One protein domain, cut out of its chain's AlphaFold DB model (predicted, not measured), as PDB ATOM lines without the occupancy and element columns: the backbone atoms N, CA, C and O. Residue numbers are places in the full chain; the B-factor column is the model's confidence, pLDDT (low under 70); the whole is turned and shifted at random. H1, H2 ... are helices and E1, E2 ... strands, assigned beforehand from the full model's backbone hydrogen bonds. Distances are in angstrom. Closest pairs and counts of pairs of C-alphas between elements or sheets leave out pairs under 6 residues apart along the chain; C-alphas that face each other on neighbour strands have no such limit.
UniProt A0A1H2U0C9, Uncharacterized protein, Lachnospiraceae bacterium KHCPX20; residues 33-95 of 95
ATOM      1  N   ARG A  33     146.908 256.063 202.708       95.06
ATOM      2  CA  ARG A  33     145.835 256.000 203.709       95.06
ATOM      3  C   ARG A  33     145.306 254.578 203.809       95.06
ATOM      4  O   ARG A  33     145.056 253.952 202.781       95.06
ATOM      5  N   PHE A  34     145.094 254.080 205.022       95.25
ATOM      6  CA  PHE A  34     144.501 252.760 205.243       95.25
ATOM      7  C   PHE A  34     143.722 252.682 206.549       95.25
ATOM      8  O   PHE A  34     143.940 253.453 207.474       95.25
ATOM      9  N   TYR A  35     142.814 251.713 206.625       95.81
ATOM     10  CA  TYR A  35     142.045 251.436 207.833       95.81
ATOM     11  C   TYR A  35     142.783 250.441 208.735       95.81
ATOM     12  O   TYR A  35     143.392 249.499 208.226       95.81
ATOM     13  N   MET A  36     142.677 250.578 210.057       93.38
ATOM     14  CA  MET A  36     143.380 249.744 211.044       93.38
ATOM     15  C   MET A  36     143.145 248.244 210.881       93.38
ATOM     16  O   MET A  36     144.044 247.450 211.121       93.38
ATOM     17  N   LYS A  37     141.937 247.851 210.471       94.81
ATOM     18  CA  LYS A  37     141.553 246.442 210.277       94.81
ATOM     19  C   LYS A  37     141.645 245.983 208.821       94.81
ATOM     20  O   LYS A  37     141.030 244.993 208.443       94.81
ATOM     21  N   SER A  38     142.338 246.740 207.974       95.56
ATOM     22  CA  SER A  38     142.529 246.369 206.573       95.56
ATOM     23  C   SER A  38     143.719 245.428 206.404       95.56
ATOM     24  O   SER A  38     144.695 245.496 207.148       95.56
ATOM     25  N   LYS A  39     143.708 244.634 205.329       95.56
ATOM     26  CA  LYS A  39     144.871 243.839 204.903       95.56
ATOM     27  C   LYS A  39     146.123 244.698 204.671       95.56
ATOM     28  O   LYS A  39     147.245 244.217 204.771       95.56
ATOM     29  N   MET A  40     145.942 245.982 204.353       95.19
ATOM     30  CA  MET A  40     147.050 246.929 204.233       95.19
ATOM     31  C   MET A  40     147.682 247.233 205.593       95.19
ATOM     32  O   MET A  40     148.904 247.244 205.677       95.19
ATOM     33  N   ALA A  41     146.884 247.387 206.657       95.69
ATOM     34  CA  ALA A  41     147.410 247.518 208.017       95.69
ATOM     35  C   ALA A  41     148.206 246.280 208.430       95.69
ATOM     36  O   ALA A  41     149.322 246.416 208.917       95.69
ATOM     37  N   GLU A  42     147.663 245.085 208.173       96.25
ATOM     38  CA  GLU A  42     148.356 243.824 208.462       96.25
ATOM     39  C   GLU A  42     149.698 243.737 207.737       96.25
ATOM     40  O   GLU A  42     150.674 243.287 208.317       96.25
ATOM     41  N   ASN A  43     149.769 244.181 206.481       96.94
ATOM     42  CA  ASN A  43     151.006 244.128 205.710       96.94
ATOM     43  C   ASN A  43     152.005 245.239 206.060       96.94
ATOM     44  O   ASN A  43     153.201 245.001 205.938       96.94
ATOM     45  N   LEU A  44     151.555 246.439 206.436       96.44
ATOM     46  CA  LEU A  44     152.433 247.580 206.725       96.44
ATOM     47  C   LEU A  44     152.928 247.612 208.171       96.44
ATOM     48  O   LEU A  44     154.030 248.085 208.418       96.44
ATOM     49  N   LEU A  45     152.124 247.122 209.117       94.50
ATOM     50  CA  LEU A  45     152.462 247.085 210.543       94.50
ATOM     51  C   LEU A  45     153.057 245.727 210.974       94.50
ATOM     52  O   LEU A  45     153.238 245.485 212.167       94.50
ATOM     53  N   ASP A  46     153.356 244.839 210.020       95.69
ATOM     54  CA  ASP A  46     154.074 243.584 210.266       95.69
ATOM     55  C   ASP A  46     155.566 243.824 210.556       95.69
ATOM     56  O   ASP A  46     156.138 244.857 210.208       95.69
ATOM     57  N   LYS A  47     156.246 242.822 211.128       95.38
ATOM     58  CA  LYS A  47     157.710 242.839 211.294       95.38
ATOM     59  C   LYS A  47     158.465 242.921 209.964       95.38
ATOM     60  O   LYS A  47     159.623 243.332 209.957       95.38
ATOM     61  N   LYS A  48     157.850 242.489 208.858       96.44
ATOM     62  CA  LYS A  48     158.386 242.589 207.496       96.44
ATOM     63  C   LYS A  48     157.393 243.342 206.604       96.44
ATOM     64  O   LYS A  48     156.643 242.695 205.862       96.44
ATOM     65  N   PRO A  49     157.381 244.687 206.668       97.25
ATOM     66  CA  PRO A  49     156.417 245.489 205.937       97.25
ATOM     67  C   PRO A  49     156.503 245.269 204.428       97.25
ATOM     68  O   PRO A  49     157.592 245.237 203.848       97.25
ATOM     69  N   ARG A  50     155.345 245.135 203.779       97.12
ATOM     70  CA  ARG A  50     155.255 244.908 202.330       97.12
ATOM     71  C   ARG A  50     154.057 245.604 201.697       97.12
ATOM     72  O   ARG A  50     153.007 245.738 202.319       97.12
ATOM     73  N   LEU A  51     154.187 245.980 200.430       96.12
ATOM     74  CA  LEU A  51     153.095 246.518 199.617       96.12
ATOM     75  C   LEU A  51     152.981 245.780 198.292       96.12
ATOM     76  O   LEU A  51     153.956 245.249 197.768       96.12
ATOM     77  N   GLN A  52     151.766 245.747 197.752       93.19
ATOM     78  CA  GLN A  52     151.524 245.168 196.441       93.19
ATOM     79  C   GLN A  52     152.009 246.122 195.343       93.19
ATOM     80  O   GLN A  52     151.609 247.283 195.286       93.19
ATOM     81  N   LYS A  53     152.834 245.592 194.450       90.38
ATOM     82  CA  LYS A  53     153.268 246.179 193.184       90.38
ATOM     83  C   LYS A  53     152.752 245.304 192.037       90.38
ATOM     84  O   LYS A  53     152.197 244.228 192.260       90.38
ATOM     85  N   HIS A  54     152.935 245.754 190.798       85.62
ATOM     86  CA  HIS A  54     152.443 245.076 189.591       85.62
ATOM     87  C   HIS A  54     152.828 243.584 189.508       85.62
ATOM     88  O   HIS A  54     152.057 242.782 188.992       85.62
ATOM     89  N   SER A  55     153.996 243.210 190.035       84.81
ATOM     90  CA  SER A  55     154.582 241.864 189.979       84.81
ATOM     91  C   SER A  55     154.360 241.008 191.234       84.81
ATOM     92  O   SER A  55     154.730 239.836 191.232       84.81
ATOM     93  N   GLY A  56     153.777 241.548 192.311       93.31
ATOM     94  CA  GLY A  56     153.644 240.840 193.588       93.31
ATOM     95  C   GLY A  56     153.788 241.750 194.804       93.31
ATOM     96  O   GLY A  56     153.593 242.956 194.707       93.31
ATOM     97  N   TYR A  57     154.098 241.176 195.966       94.81
ATOM     98  CA  TYR A  57     154.409 241.955 197.167       94.81
ATOM     99  C   TYR A  57     155.901 242.275 197.220       94.81
ATOM    100  O   TYR A  57     156.725 241.367 197.144       94.81
ATOM    101  N   GLU A  58     156.232 243.544 197.417       96.31
ATOM    102  CA  GLU A  58     157.599 244.020 197.618       96.31
ATOM    103  C   GLU A  58     157.767 244.626 199.011       96.31
ATOM    104  O   GLU A  58     156.808 245.113 199.612       96.31
ATOM    105  N   SER A  59     158.994 244.566 199.533       97.62
ATOM    106  CA  SER A  59     159.318 245.070 200.871       97.62
ATOM    107  C   SER A  59     159.338 246.594 200.897       97.62
ATOM    108  O   SER A  59     159.810 247.244 199.963       97.62
ATOM    109  N   VAL A  60     158.870 247.163 202.002       97.69
ATOM    110  CA  VAL A  60     158.842 248.610 202.224       97.69
ATOM    111  C   VAL A  60     159.390 248.970 203.597       97.69
ATOM    112  O   VAL A  60     159.456 248.135 204.496       97.69
ATOM    113  N   VAL A  61     159.761 250.234 203.756       96.81
ATOM    114  CA  VAL A  61     160.086 250.861 205.034       96.81
ATOM    115  C   VAL A  61     158.960 251.829 205.372       96.81
ATOM    116  O   VAL A  61     158.612 252.696 204.569       96.81
ATOM    117  N   VAL A  62     158.371 251.671 206.555       96.94
ATOM    118  CA  VAL A  62     157.387 252.617 207.094       96.94
ATOM    119  C   VAL A  62     158.145 253.671 207.892       96.94
ATOM    120  O   VAL A  62     158.769 253.350 208.899       96.94
ATOM    121  N   LEU A  63     158.110 254.917 207.424       95.25
ATOM    122  CA  LEU A  63     158.901 256.020 207.976       95.25
ATOM    123  C   LEU A  63     158.175 256.713 209.131       95.25
ATOM    124  O   LEU A  63     158.771 257.029 210.156       95.25
ATOM    125  N   GLN A  64     156.871 256.931 208.974       93.75
ATOM    126  CA  GLN A  64     156.009 257.513 210.002       93.75
ATOM    127  C   GLN A  64     154.557 257.105 209.772       93.75
ATOM    128  O   GLN A  64     154.139 256.870 208.636       93.75
ATOM    129  N   VAL A  65     153.783 257.049 210.856       93.25
ATOM    130  CA  VAL A  65     152.352 256.732 210.848       93.25
ATOM    131  C   VAL A  65     151.613 257.737 211.725       93.25
ATOM    132  O   VAL A  65     152.049 258.049 212.829       93.25
ATOM    133  N   MET A  66     150.470 258.213 211.245       91.00
ATOM    134  CA  MET A  66     149.557 259.107 211.944       91.00
ATOM    135  C   MET A  66     148.166 258.480 212.000       91.00
ATOM    136  O   MET A  66     147.668 258.001 210.987       91.00
ATOM    137  N   LEU A  67     147.526 258.511 213.171       89.25
ATOM    138  CA  LEU A  67     146.120 258.137 213.342       89.25
ATOM    139  C   LEU A  67     145.224 259.342 213.014       89.25
ATOM    140  O   LEU A  67     145.333 260.396 213.637       89.25
ATOM    141  N   CYS A  68     144.311 259.174 212.065       84.81
ATOM    142  CA  CYS A  68     143.440 260.209 211.517       84.81
ATOM    143  C   CYS A  68     141.961 259.912 211.820       84.81
ATOM    144  O   CYS A  68     141.156 259.783 210.905       84.81
ATOM    145  N   GLY A  69     141.600 259.812 213.106       78.88
ATOM    146  CA  GLY A  69     140.218 259.559 213.547       78.88
ATOM    147  C   GLY A  69     139.697 258.154 213.205       78.88
ATOM    148  O   GLY A  69     140.288 257.458 212.394       78.88
ATOM    149  N   GLU A  70     138.632 257.706 213.885       79.88
ATOM    150  CA  GLU A  70     137.823 256.491 213.603       79.88
ATOM    151  C   GLU A  70     138.543 255.208 213.108       79.88
ATOM    152  O   GLU A  70     137.919 254.341 212.497       79.88
ATOM    153  N   GLN A  71     139.823 255.023 213.460       89.94
ATOM    154  CA  GLN A  71     140.708 253.918 213.043       89.94
ATOM    155  C   GLN A  71     141.293 254.025 211.621       89.94
ATOM    156  O   GLN A  71     141.661 253.016 211.019       89.94
ATOM    157  N   GLU A  72     141.427 255.230 211.087       92.06
ATOM    158  CA  GLU A  72     142.171 255.488 209.857       92.06
ATOM    159  C   GLU A  72     143.607 255.908 210.144       92.06
ATOM    160  O   GLU A  72     143.871 256.654 211.081       92.06
ATOM    161  N   PHE A  73     144.534 255.468 209.303       92.44
ATOM    162  CA  PHE A  73     145.932 255.853 209.356       92.44
ATOM    163  C   PHE A  73     146.365 256.530 208.064       92.44
ATOM    164  O   PHE A  73     145.959 256.128 206.971       92.44
ATOM    165  N   LEU A  74     147.253 257.509 208.202       94.19
ATOM    166  CA  LEU A  74     148.147 257.961 207.146       94.19
ATOM    167  C   LEU A  74     149.549 257.451 207.460       94.19
ATOM    168  O   LEU A  74     150.015 257.612 208.584       94.19
ATOM    169  N   ALA A  75     150.232 256.860 206.487       94.75
ATOM    170  CA  ALA A  75     151.630 256.477 206.641       94.75
ATOM    171  C   ALA A  75     152.472 257.035 205.506       94.75
ATOM    172  O   ALA A  75     152.060 256.986 204.348       94.75
ATOM    173  N   GLU A  76     153.658 257.529 205.847       96.19
ATOM    174  CA  GLU A  76     154.726 257.741 204.880       96.19
ATOM    175  C   GLU A  76     155.515 256.437 204.748       96.19
ATOM    176  O   GLU A  76     155.995 255.877 205.738       96.19
ATOM    177  N   VAL A  77     155.633 255.951 203.520       97.38
ATOM    178  CA  VAL A  77     156.241 254.667 203.186       97.38
ATOM    179  C   VAL A  77     157.219 254.868 202.035       97.38
ATOM    180  O   VAL A  77     157.024 255.734 201.186       97.38
ATOM    181  N   MET A  78     158.282 254.077 202.003       96.75
ATOM    182  CA  MET A  78     159.273 254.063 200.931       96.75
ATOM    183  C   MET A  78     159.579 252.616 200.547       96.75
ATOM    184  O   MET A  78     159.548 251.728 201.401       96.75
ATOM    185  N   TRP A  79     159.863 252.348 199.273       96.69
ATOM    186  CA  TRP A  79     160.335 251.022 198.873       96.69
ATOM    187  C   TRP A  79     161.674 250.731 199.535       96.69
ATOM    188  O   TRP A  79     162.546 251.594 199.582       96.69
ATOM    189  N   LYS A  80     161.845 249.511 200.053       96.00
ATOM    190  CA  LYS A  80     163.066 249.169 200.786       96.00
ATOM    191  C   LYS A  80     164.320 249.308 199.914       96.00
ATOM    192  O   LYS A  80     165.326 249.800 200.400       96.00
ATOM    193  N   GLU A  81     164.226 248.950 198.635       95.12
ATOM    194  CA  GLU A  81     165.318 249.118 197.670       95.12
ATOM    195  C   GLU A  81     165.761 250.584 197.533       95.12
ATOM    196  O   GLU A  81     166.953 250.866 197.536       95.12
ATOM    197  N   ASP A  82     164.812 251.519 197.438       94.75
ATOM    198  CA  ASP A  82     165.129 252.946 197.312       94.75
ATOM    199  C   ASP A  82     165.696 253.512 198.619       94.75
ATOM    200  O   ASP A  82     166.586 254.355 198.587       94.75
ATOM    201  N   PHE A  83     165.219 253.017 199.766       94.81
ATOM    202  CA  PHE A  83     165.744 253.395 201.077       94.81
ATOM    203  C   PHE A  83     167.186 252.915 201.270       94.81
ATOM    204  O   PHE A  83     168.039 253.702 201.664       94.81
ATOM    205  N   ASP A  84     167.468 251.645 200.974       94.31
ATOM    206  CA  ASP A  84     168.785 251.038 201.195       94.31
ATOM    207  C   ASP A  84     169.863 251.697 200.303       94.31
ATOM    208  O   ASP A  84     170.946 252.023 200.792       94.31
ATOM    209  N   LYS A  85     169.532 252.026 199.041       94.00
ATOM    210  CA  LYS A  85     170.428 252.750 198.114       94.00
ATOM    211  C   LYS A  85     170.944 254.080 198.667       94.00
ATOM    212  O   LYS A  85     172.048 254.481 198.317       94.00
ATOM    213  N   MET A  86     170.162 254.770 199.504       87.38
ATOM    214  CA  MET A  86     170.570 256.051 200.095       87.38
ATOM    215  C   MET A  86     171.698 255.900 201.121       87.38
ATOM    216  O   MET A  86     172.471 256.837 201.303       87.38
ATOM    217  N   TYR A  87     171.801 254.747 201.784       80.25
ATOM    218  CA  TYR A  87     172.847 254.482 202.775       80.25
ATOM    219  C   TYR A  87     174.098 253.884 202.132       80.25
ATOM    220  O   TYR A  87     175.203 254.257 202.506       80.25
ATOM    221  N   GLU A  88     173.937 253.051 201.102       80.31
ATOM    222  CA  GLU A  88     175.069 252.552 200.308       80.31
ATOM    223  C   GLU A  88     175.842 253.704 199.644       80.31
ATOM    224  O   GLU A  88     177.069 253.694 199.604       80.31
ATOM    225  N   SER A  89     175.138 254.743 199.179       63.88
ATOM    226  CA  SER A  89     175.779 255.940 198.625       63.88
ATOM    227  C   SER A  89     176.523 256.780 199.668       63.88
ATOM    228  O   SER A  89     177.518 257.414 199.330       63.88
ATOM    229  N   GLN A  90     176.069 256.785 200.926       60.94
ATOM    230  CA  GLN A  90     176.709 257.563 201.993       60.94
ATOM    231  C   GLN A  90     178.051 256.959 202.413       60.94
ATOM    232  O   GLN A  90     179.011 257.698 202.587       60.94
ATOM    233  N   GLU A  91     178.152 255.629 202.490       62.34
ATOM    234  CA  GLU A  91     179.416 254.950 202.814       62.34
ATOM    235  C   GLU A  91     180.488 255.158 201.729       62.34
ATOM    236  O   GLU A  91     181.673 255.210 202.037       62.34
ATOM    237  N   SER A  92     180.089 255.342 200.464       58.62
ATOM    238  CA  SER A  92     181.023 255.566 199.350       58.62
ATOM    239  C   SER A  92     181.524 257.007 199.183       58.62
ATOM    240  O   SER A  92     182.495 257.223 198.466       58.62
ATOM    241  N   GLU A  93     180.862 257.998 199.792       57.03
ATOM    242  CA  GLU A  93     181.276 259.415 199.735       57.03
ATOM    243  C   GLU A  93     182.194 259.816 200.906       57.03
ATOM    244  O   GLU A  93     182.767 260.908 200.896       57.03
ATOM    245  N   GLU A  94     182.340 258.943 201.909       55.94
ATOM    246  CA  GLU A  94     183.206 259.138 203.079       55.94
ATOM    247  C   GLU A  94     184.598 258.470 202.943       55.94
ATOM    248  O   GLU A  94     185.428 258.621 203.846       55.94
ATOM    249  N   GLU A  95     184.881 257.789 201.820       46.81
ATOM    250  CA  GLU A  95     186.203 257.233 201.437       46.81
ATOM    251  C   GLU A  95     186.963 258.118 200.431       46.81
ATOM    252  O   GLU A  95     188.200 258.265 200.601       46.81
TER     253      GLU A  95
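Overview. This is residues 33 to 95 of the 95 residues of an uncharacterized protein of Lachnospiraceae bacterium KHCPX20 (UniProt A0A1H2U0C9). A strongly bowed sheet of four antiparallel strands curls like part of a barrel round the short helix H1, and from this small body residues 85 to 95, mostly of helix H2, stick out as an arm. Printed are 63 residues, with E1, H1, E2, E3, E4 and H2 along the chain, the sheet's order being E1, E4, E3, E2; the class is mixed, helices and strands. The whole is loose, with a radius of gyration of the C-alphas of 14.3 A, and elongated, spanning 50 by 27 by 19 A.

Arrangement. Edge strand E1, residues 33 to 35, is antiparallel to E4, residues 72 to 79; N 34 and O 73 are 3.0 A apart, within hydrogen-bond range. H1, residues 39 to 44, is on the sheet at a height of 5.0 A, over none of its strands; its closest C-alphas to E1 are those of Met 40 and Phe 34, 6.4 A. E2, residues 50 to 53, and E3, residues 56 to 67, form a hairpin, with N 53 and O 56 2.8 A apart. E3 and E4 form another, with N 63 and O 76 2.9 A apart. E2, E3 and E4 make a meander, each strand the antiparallel neighbour of the one before. E3 pairs with E2 over residues 56 to 59 and with E4 over 60 to 67, and bends by 81 degrees at residue 63. H2, residues 80 to 93, stands up from the sheet at 59 degrees; the closest C-alphas of E3 and H2 are those of Val 60 and Lys 80, 4.5 A. H1 and H2 are apart. Every O i to N i+4 pair is within hydrogen-bond range in H1, and 6 of 10 in H2.

Along the chain. E1 begins at C-alpha 33 (145.835, 256.000, 203.709) and is 7.2 A long; H1 is 8.6 A and E2 9.4 A. E3 is 27.3 A, E4 21.7 A and H2 20.9 A, ending at C-alpha 93 (181.276, 259.415, 199.735).

Size, cuts and confidence. The C-alphas of Glu 70 and Glu 95, the two farthest apart, are 49.9 A apart. The printed part has no cut, and its links are tight. Mean pLDDT of the printed part is 89.3; residues 89 to 95 are under 70.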